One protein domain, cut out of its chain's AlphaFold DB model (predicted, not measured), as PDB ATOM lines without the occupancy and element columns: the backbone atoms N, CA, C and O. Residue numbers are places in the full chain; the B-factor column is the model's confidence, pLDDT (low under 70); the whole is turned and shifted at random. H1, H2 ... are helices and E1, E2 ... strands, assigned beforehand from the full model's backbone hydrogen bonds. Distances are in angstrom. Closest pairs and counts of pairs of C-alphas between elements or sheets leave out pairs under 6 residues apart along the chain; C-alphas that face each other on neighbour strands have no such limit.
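What this domain is: This is residues 31 to 92 of the 124 residues of an uncharacterized protein of Akkermansia sp (UniProt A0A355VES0). Look first for a small pair of parallel strands, E1 and E3, with the long helix H2 passing it along residues 75 to 83; a long loop, residues 43 to 65, runs out from E1 and comes back to E2, so that the chain makes an open, loosely filled frame. The short helix H1 touches H2. The printed part has 62 residues, with two named helices and three named strands in the order H1, E1, E2, H2, E3; the class is mixed, helices and strands, with 29 residues in named elements, under half. It is only just loose, close to compact, with a radius of gyration of the C-alphas of 12.8 A, and only just flat, spanning 36 by 24 by 13 A.

Where its parts are: Find E1 at residues 40 to 42, from C-alpha 40 at (-16.456, 15.957, 17.268), and E3 at residues 89 to 91, ending at C-alpha 91 at (-14.020, 20.174, 22.564). H2, residues 69 to 84, runs 22.9 A from C-alpha 69 at (-13.598, 27.210, 7.890). H1 is residues 33 to 36, and E2 is residues 66 to 68.

How they stand to each other: E1 and E3 are parallel at 29 degrees, with N 41 and O 89 2.9 A apart, within hydrogen-bond range. The closest C-alphas of H2 and E3 are Ser 79 and Leu 89, 5.9 A apart. H1 touches residues 72 to 76 of H2, closest at the C-alphas of Val 33 and Ala 72, 6.0 A. E2 pairs with no named strand, but residues 31 to 32 pair antiparallel with its residues 66 to 67; E2 and E3 are apart. In H2 every O i to N i+4 pair is within hydrogen-bond range; H1 is too short for such a pair.

The domain as a whole: The C-alphas of Asp 58 and Arg 84 are the two farthest apart, 36.9 A. The printed part has no cut, and the link from E1 to E2, 23 residues, is long. The mean pLDDT of the printed part is 90.3, and residues 61 to 62 are under 70.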
ATOM      1  N   VAL A  31     -17.840  28.884  10.630       90.88
ATOM      2  CA  VAL A  31     -18.762  27.753  10.497       90.88
ATOM      3  C   VAL A  31     -19.001  27.120  11.858       90.88
ATOM      4  O   VAL A  31     -18.160  27.220  12.755       90.88
ATOM      5  N   TYR A  32     -20.137  26.445  12.004       90.62
ATOM      6  CA  TYR A  32     -20.364  25.596  13.164       90.62
ATOM      7  C   TYR A  32     -19.588  24.284  13.024       90.62
ATOM      8  O   TYR A  32     -19.522  23.696  11.942       90.62
ATOM      9  N   VAL A  33     -18.986  23.834  14.123       92.44
ATOM     10  CA  VAL A  33     -18.174  22.609  14.137       92.44
ATOM     11  C   VAL A  33     -19.024  21.374  13.860       92.44
ATOM     12  O   VAL A  33     -18.621  20.545  13.053       92.44
ATOM     13  N   ASP A  34     -20.217  21.290  14.451       92.19
ATOM     14  CA  ASP A  34     -21.168  20.183  14.271       92.19
ATOM     15  C   ASP A  34     -21.557  19.949  12.797       92.19
ATOM     16  O   ASP A  34     -21.793  18.815  12.386       92.19
ATOM     17  N   GLN A  35     -21.562  21.002  11.978       93.56
ATOM     18  CA  GLN A  35     -21.860  20.927  10.545       93.56
ATOM     19  C   GLN A  35     -20.691  20.395   9.705       93.56
ATOM     20  O   GLN A  35     -20.915  19.775   8.667       93.56
ATOM     21  N   VAL A  36     -19.445  20.657  10.112       95.56
ATOM     22  CA  VAL A  36     -18.247  20.304   9.325       95.56
ATOM     23  C   VAL A  36     -17.587  19.023   9.832       95.56
ATOM     24  O   VAL A  36     -17.149  18.201   9.027       95.56
ATOM     25  N   ALA A  37     -17.526  18.843  11.149       95.31
ATOM     26  CA  ALA A  37     -16.875  17.740  11.842       95.31
ATOM     27  C   ALA A  37     -17.865  17.074  12.824       95.31
ATOM     28  O   ALA A  37     -17.717  17.207  14.036       95.31
ATOM     29  N   PRO A  38     -18.879  16.340  12.324       95.19
ATOM     30  CA  PRO A  38     -19.955  15.777  13.153       95.19
ATOM     31  C   PRO A  38     -19.493  14.683  14.132       95.19
ATOM     32  O   PRO A  38     -20.239  14.312  15.032       95.19
ATOM     33  N   LEU A  39     -18.276  14.152  13.960       93.44
ATOM     34  CA  LEU A  39     -17.663  13.189  14.884       93.44
ATOM     35  C   LEU A  39     -17.070  13.856  16.133       93.44
ATOM     36  O   LEU A  39     -16.684  13.162  17.071       93.44
ATOM     37  N   VAL A  40     -16.976  15.188  16.140       94.50
ATOM     38  CA  VAL A  40     -16.456  15.957  17.268       94.50
ATOM     39  C   VAL A  40     -17.588  16.259  18.237       94.50
ATOM     40  O   VAL A  40     -18.600  16.852  17.864       94.50
ATOM     41  N   LYS A  41     -17.397  15.882  19.498       93.12
ATOM     42  CA  LYS A  41     -18.284  16.278  20.592       93.12
ATOM     43  C   LYS A  41     -17.916  17.670  21.086       93.12
ATOM     44  O   LYS A  41     -16.755  18.063  21.045       93.12
ATOM     45  N   THR A  42     -18.905  18.418  21.550       89.94
ATOM     46  CA  THR A  42     -18.696  19.755  22.109       89.94
ATOM     47  C   THR A  42     -19.380  19.851  23.460       89.94
ATOM     48  O   THR A  42     -20.605  19.727  23.517       89.94
ATOM     49  N   ASP A  43     -18.610  20.136  24.502       88.62
ATOM     50  CA  ASP A  43     -19.098  20.425  25.845       88.62
ATOM     51  C   ASP A  43     -18.547  21.776  26.303       88.62
ATOM     52  O   ASP A  43     -17.509  21.872  26.939       88.62
ATOM     53  N   LEU A  44     -19.216  22.857  25.908       88.19
ATOM     54  CA  LEU A  44     -18.732  24.226  26.096       88.19
ATOM     55  C   LEU A  44     -18.790  24.647  27.575       88.19
ATOM     56  O   LEU A  44     -19.707  25.355  27.995       88.19
ATOM     57  N   LYS A  45     -17.794  24.241  28.363       88.00
ATOM     58  CA  LYS A  45     -17.741  24.351  29.832       88.00
ATOM     59  C   LYS A  45     -17.977  25.766  30.355       88.00
ATOM     60  O   LYS A  45     -18.704  25.982  31.329       88.00
ATOM     61  N   TYR A  46     -17.423  26.766  29.670       86.50
ATOM     62  CA  TYR A  46     -17.569  28.176  30.043       86.50
ATOM     63  C   TYR A  46     -18.957  28.763  29.747       86.50
ATOM     64  O   TYR A  46     -19.258  29.864  30.211       86.50
ATOM     65  N   ALA A  47     -19.827  28.036  29.036       85.06
ATOM     66  CA  ALA A  47     -21.245  28.371  28.908       85.06
ATOM     67  C   ALA A  47     -22.087  27.891  30.105       85.06
ATOM     68  O   ALA A  47     -23.232  28.319  30.268       85.06
ATOM     69  N   GLY A  48     -21.540  26.996  30.934       84.62
ATOM     70  CA  GLY A  48     -22.206  26.395  32.085       84.62
ATOM     71  C   GLY A  48     -21.568  26.775  33.420       84.62
ATOM     72  O   GLY A  48     -20.849  27.761  33.533       84.62
ATOM     73  N   TYR A  49     -21.863  25.981  34.447       89.31
ATOM     74  CA  TYR A  49     -21.282  26.111  35.792       89.31
ATOM     75  C   TYR A  49     -20.136  25.122  36.042       89.31
ATOM     76  O   TYR A  49     -19.382  25.296  36.994       89.31
ATOM     77  N   ASP A  50     -19.999  24.106  35.186       89.44
ATOM     78  CA  ASP A  50     -18.919  23.120  35.228       89.44
ATOM     79  C   ASP A  50     -17.644  23.700  34.597       89.44
ATOM     80  O   ASP A  50     -17.225  23.318  33.511       89.44
ATOM     81  N   ASN A  51     -17.078  24.725  35.232       87.75
ATOM     82  CA  ASN A  51     -15.812  25.333  34.841       87.75
ATOM     83  C   ASN A  51     -15.099  25.930  36.060       87.75
ATOM     84  O   ASN A  51     -15.693  26.121  37.121       87.75
ATOM     85  N   PHE A  52     -13.825  26.287  35.892       87.62
ATOM     86  CA  PHE A  52     -12.977  26.803  36.973       87.62
ATOM     87  C   PHE A  52     -13.472  28.108  37.621       87.62
ATOM     88  O   PHE A  52     -13.087  28.409  38.747       87.62
ATOM     89  N   VAL A  53     -14.306  28.893  36.932       89.50
ATOM     90  CA  VAL A  53     -14.853  30.167  37.436       89.50
ATOM     91  C   VAL A  53     -16.127  29.939  38.263       89.50
ATOM     92  O   VAL A  53     -16.549  30.830  38.999       89.50
ATOM     93  N   GLY A  54     -16.752  28.760  38.165       91.19
ATOM     94  CA  GLY A  54     -17.974  28.412  38.900       91.19
ATOM     95  C   GLY A  54     -19.224  29.175  38.446       91.19
ATOM     96  O   GLY A  54     -20.230  29.185  39.152       91.19
ATOM     97  N   ARG A  55     -19.174  29.838  37.284       86.75
ATOM     98  CA  ARG A  55     -20.314  30.505  36.637       86.75
ATOM     99  C   ARG A  55     -20.118  30.569  35.118       86.75
ATOM    100  O   ARG A  55     -18.970  30.545  34.671       86.75
ATOM    101  N   PRO A  56     -21.191  30.725  34.325       85.50
ATOM    102  CA  PRO A  56     -21.069  31.009  32.899       85.50
ATOM    103  C   PRO A  56     -20.319  32.321  32.651       85.50
ATOM    104  O   PRO A  56     -20.577  33.328  33.320       85.50
ATOM    105  N   LEU A  57     -19.409  32.324  31.678       82.81
ATOM    106  CA  LEU A  57     -18.692  33.527  31.265       82.81
ATOM    107  C   LEU A  57     -19.539  34.336  30.281       82.81
ATOM    108  O   LEU A  57     -20.209  33.805  29.391       82.81
ATOM    109  N   ASP A  58     -19.474  35.659  30.404       76.12
ATOM    110  CA  ASP A  58     -20.106  36.545  29.434       76.12
ATOM    111  C   ASP A  58     -19.478  36.365  28.044       76.12
ATOM    112  O   ASP A  58     -18.264  36.252  27.891       76.12
ATOM    113  N   GLY A  59     -20.327  36.299  27.016       71.75
ATOM    114  CA  GLY A  59     -19.919  35.968  25.645       71.75
ATOM    115  C   GLY A  59     -19.998  34.474  25.310       71.75
ATOM    116  O   GLY A  59     -20.249  34.133  24.156       71.75
ATOM    117  N   TYR A  60     -19.952  33.585  26.305       75.19
ATOM    118  CA  TYR A  60     -20.094  32.134  26.131       75.19
ATOM    119  C   TYR A  60     -21.556  31.679  26.202       75.19
ATOM    120  O   TYR A  60     -21.927  30.778  26.940       75.19
ATOM    121  N   ARG A  61     -22.437  32.332  25.438       67.69
ATOM    122  CA  ARG A  61     -23.884  32.020  25.439       67.69
ATOM    123  C   ARG A  61     -24.298  31.046  24.331       67.69
ATOM    124  O   ARG A  61     -25.467  30.669  24.239       67.69
ATOM    125  N   GLY A  62     -23.365  30.672  23.459       67.44
ATOM    126  CA  GLY A  62     -23.609  29.759  22.347       67.44
ATOM    127  C   GLY A  62     -23.593  28.301  22.799       67.44
ATOM    128  O   GLY A  62     -22.659  27.874  23.460       67.44
ATOM    129  N   ARG A  63     -24.597  27.517  22.386       72.94
ATOM    130  CA  ARG A  63     -24.621  26.047  22.552       72.94
ATOM    131  C   ARG A  63     -23.830  25.301  21.470       72.94
ATOM    132  O   ARG A  63     -23.918  24.084  21.380       72.94
ATOM    133  N   ARG A  64     -23.144  26.028  20.589       85.44
ATOM    134  CA  ARG A  64     -22.447  25.466  19.431       85.44
ATOM    135  C   ARG A  64     -21.071  26.082  19.298       85.44
ATOM    136  O   ARG A  64     -20.943  27.304  19.345       85.44
ATOM    137  N   ALA A  65     -20.082  25.224  19.080       87.75
ATOM    138  CA  ALA A  65     -18.729  25.642  18.765       87.75
ATOM    139  C   ALA A  65     -18.684  26.265  17.367       87.75
ATOM    140  O   ALA A  65     -19.259  25.733  16.411       87.75
ATOM    141  N   ILE A  66     -17.983  27.388  17.254       87.38
ATOM    142  CA  ILE A  66     -17.779  28.112  16.001       87.38
ATOM    143  C   ILE A  66     -16.278  28.177  15.745       87.38
ATOM    144  O   ILE A  66     -15.517  28.560  16.627       87.38
ATOM    145  N   LEU A  67     -15.853  27.837  14.531       89.56
ATOM    146  CA  LEU A  67     -14.459  27.926  14.101       89.56
ATOM    147  C   LEU A  67     -14.363  28.593  12.733       89.56
ATOM    148  O   LEU A  67     -15.334  28.660  11.980       89.56
ATOM    149  N   ARG A  68     -13.162  29.056  12.376       91.38
ATOM    150  CA  ARG A  68     -12.864  29.392  10.978       91.38
ATOM    151  C   ARG A  68     -12.992  28.143  10.107       91.38
ATOM    152  O   ARG A  68     -12.623  27.055  10.544       91.38
ATOM    153  N   ILE A  69     -13.415  28.315   8.855       93.12
ATOM    154  CA  ILE A  69     -13.598  27.210   7.890       93.12
ATOM    155  C   ILE A  69     -12.369  26.291   7.831       93.12
ATOM    156  O   ILE A  69     -12.499  25.077   7.956       93.12
ATOM    157  N   GLN A  70     -11.170  26.867   7.694       95.38
ATOM    158  CA  GLN A  70      -9.927  26.096   7.580       95.38
ATOM    159  C   GLN A  70      -9.637  25.273   8.845       95.38
ATOM    160  O   GLN A  70      -9.225  24.119   8.752       95.38
ATOM    161  N   ALA A  71      -9.905  25.841  10.024       94.50
ATOM    162  CA  ALA A  71      -9.733  25.146  11.296       94.50
ATOM    163  C   ALA A  71     -10.753  24.008  11.451       94.50
ATOM    164  O   ALA A  71     -10.371  22.901  11.813       94.50
ATOM    165  N   ALA A  72     -12.021  24.236  11.093       94.69
ATOM    166  CA  ALA A  72     -13.052  23.198  11.117       94.69
ATOM    167  C   ALA A  72     -12.736  22.038  10.150       94.69
ATOM    168  O   ALA A  72     -12.946  20.874  10.481       94.69
ATOM    169  N   GLN A  73     -12.175  22.336   8.973       97.44
ATOM    170  CA  GLN A  73     -11.734  21.321   8.012       97.44
ATOM    171  C   GLN A  73     -10.524  20.520   8.507       97.44
ATOM    172  O   GLN A  73     -10.462  19.311   8.286       97.44
ATOM    173  N   ALA A  74      -9.556  21.166   9.160       97.50
ATOM    174  CA  ALA A  74      -8.421  20.471   9.764       97.50
ATOM    175  C   ALA A  74      -8.877  19.577  10.926       97.50
ATOM    176  O   ALA A  74      -8.509  18.406  10.990       97.50
ATOM    177  N   LEU A  75      -9.746  20.111  11.786       96.75
ATOM    178  CA  LEU A  75     -10.357  19.393  12.897       96.75
ATOM    179  C   LEU A  75     -11.119  18.153  12.419       96.75
ATOM    180  O   LEU A  75     -10.958  17.084  13.000       96.75
ATOM    181  N   LYS A  76     -11.883  18.272  11.324       97.69
ATOM    182  CA  LYS A  76     -12.549  17.135  10.678       97.69
ATOM    183  C   LYS A  76     -11.563  15.998  10.393       97.69
ATOM    184  O   LYS A  76     -11.794  14.884  10.851       97.69
ATOM    185  N   LYS A  77     -10.450  16.286   9.710       98.19
ATOM    186  CA  LYS A  77      -9.436  15.270   9.364       98.19
ATOM    187  C   LYS A  77      -8.885  14.570  10.607       98.19
ATOM    188  O   LYS A  77      -8.870  13.347  10.656       98.19
ATOM    189  N   VAL A  78      -8.520  15.343  11.632       97.44
ATOM    190  CA  VAL A  78      -8.014  14.793  12.900       97.44
ATOM    191  C   VAL A  78      -9.068  13.918  13.579       97.44
ATOM    192  O   VAL A  78      -8.755  12.814  14.016       97.44
ATOM    193  N   SER A  79     -10.326  14.366  13.638       97.62
ATOM    194  CA  SER A  79     -11.409  13.565  14.219       97.62
ATOM    195  C   SER A  79     -11.648  12.256  13.464       97.62
ATOM    196  O   SER A  79     -11.859  11.228  14.096       97.62
ATOM    197  N   GLU A  80     -11.552  12.257  12.132       97.62
ATOM    198  CA  GLU A  80     -11.682  11.050  11.308       97.62
ATOM    199  C   GLU A  80     -10.504  10.083  11.524       97.62
ATOM    200  O   GLU A  80     -10.705   8.871  11.620       97.62
ATOM    201  N   ASP A  81      -9.282  10.608  11.651       97.81
ATOM    202  CA  ASP A  81      -8.080   9.823  11.950       97.81
ATOM    203  C   ASP A  81      -8.147   9.164  13.331       97.81
ATOM    204  O   ASP A  81      -7.805   7.987  13.478       97.81
ATOM    205  N   LEU A  82      -8.606   9.903  14.342       97.19
ATOM    206  CA  LEU A  82      -8.793   9.400  15.703       97.19
ATOM    207  C   LEU A  82      -9.936   8.386  15.778       97.19
ATOM    208  O   LEU A  82      -9.789   7.348  16.422       97.19
ATOM    209  N   TYR A  83     -11.027   8.627  15.051       97.25
ATOM    210  CA  TYR A  83     -12.158   7.705  14.991       97.25
ATOM    211  C   TYR A  83     -11.757   6.338  14.435       97.25
ATOM    212  O   TYR A  83     -12.134   5.307  14.990       97.25
ATOM    213  N   ARG A  84     -10.910   6.306  13.395       97.31
ATOM    214  CA  ARG A  84     -10.347   5.051  12.862       97.31
ATOM    215  C   ARG A  84      -9.509   4.273  13.876       97.31
ATOM    216  O   ARG A  84      -9.380   3.061  13.747       97.31
ATOM    217  N   GLN A  85      -8.951   4.958  14.867       97.12
ATOM    218  CA  GLN A  85      -8.162   4.364  15.944       97.12
ATOM    219  C   GLN A  85      -9.014   3.998  17.173       97.12
ATOM    220  O   GLN A  85      -8.474   3.503  18.157       97.12
ATOM    221  N   GLY A  86     -10.334   4.219  17.122       96.94
ATOM    222  CA  GLY A  86     -11.251   3.938  18.228       96.94
ATOM    223  C   GLY A  86     -11.390   5.074  19.245       96.94
ATOM    224  O   GLY A  86     -11.931   4.848  20.325       96.94
ATOM    225  N   TYR A  87     -10.934   6.286  18.918       97.06
ATOM    226  CA  TYR A  87     -11.042   7.462  19.784       97.06
ATOM    227  C   TYR A  87     -12.110   8.441  19.296       97.06
ATOM    228  O   TYR A  87     -12.368   8.576  18.102       97.06
ATOM    229  N   LEU A  88     -12.700   9.179  20.234       95.12
ATOM    230  CA  LEU A  88     -13.569  10.315  19.944       95.12
ATOM    231  C   LEU A  88     -12.897  11.595  20.419       95.12
ATOM    232  O   LEU A  88     -12.267  11.615  21.473       95.12
ATOM    233  N   LEU A  89     -13.044  12.651  19.626       94.25
ATOM    234  CA  LEU A  89     -12.529  13.969  19.958       94.25
ATOM    235  C   LEU A  89     -13.639  14.806  20.592       94.25
ATOM    236  O   LEU A  89     -14.751  14.865  20.063       94.25
ATOM    237  N   GLU A  90     -13.317  15.471  21.694       93.12
ATOM    238  CA  GLU A  90     -14.224  16.355  22.420       93.12
ATOM    239  C   GLU A  90     -13.588  17.736  22.591       93.12
ATOM    240  O   GLU A  90     -12.385  17.858  22.822       93.12
ATOM    241  N   ILE A  91     -14.397  18.775  22.401       90.69
ATOM    242  CA  ILE A  91     -14.020  20.174  22.564       90.69
ATOM    243  C   ILE A  91     -14.734  20.720  23.792       90.69
ATOM    244  O   ILE A  91     -15.955  20.885  23.768       90.69
ATOM    245  N   ASP A  92     -13.951  21.082  24.802       88.06
ATOM    246  CA  ASP A  92     -14.455  21.714  26.024       88.06
ATOM    247  C   ASP A  92     -14.642  23.233  25.881       88.06
ATOM    248  O   ASP A  92     -15.375  23.869  26.642       88.06
TER     249      ASP A  92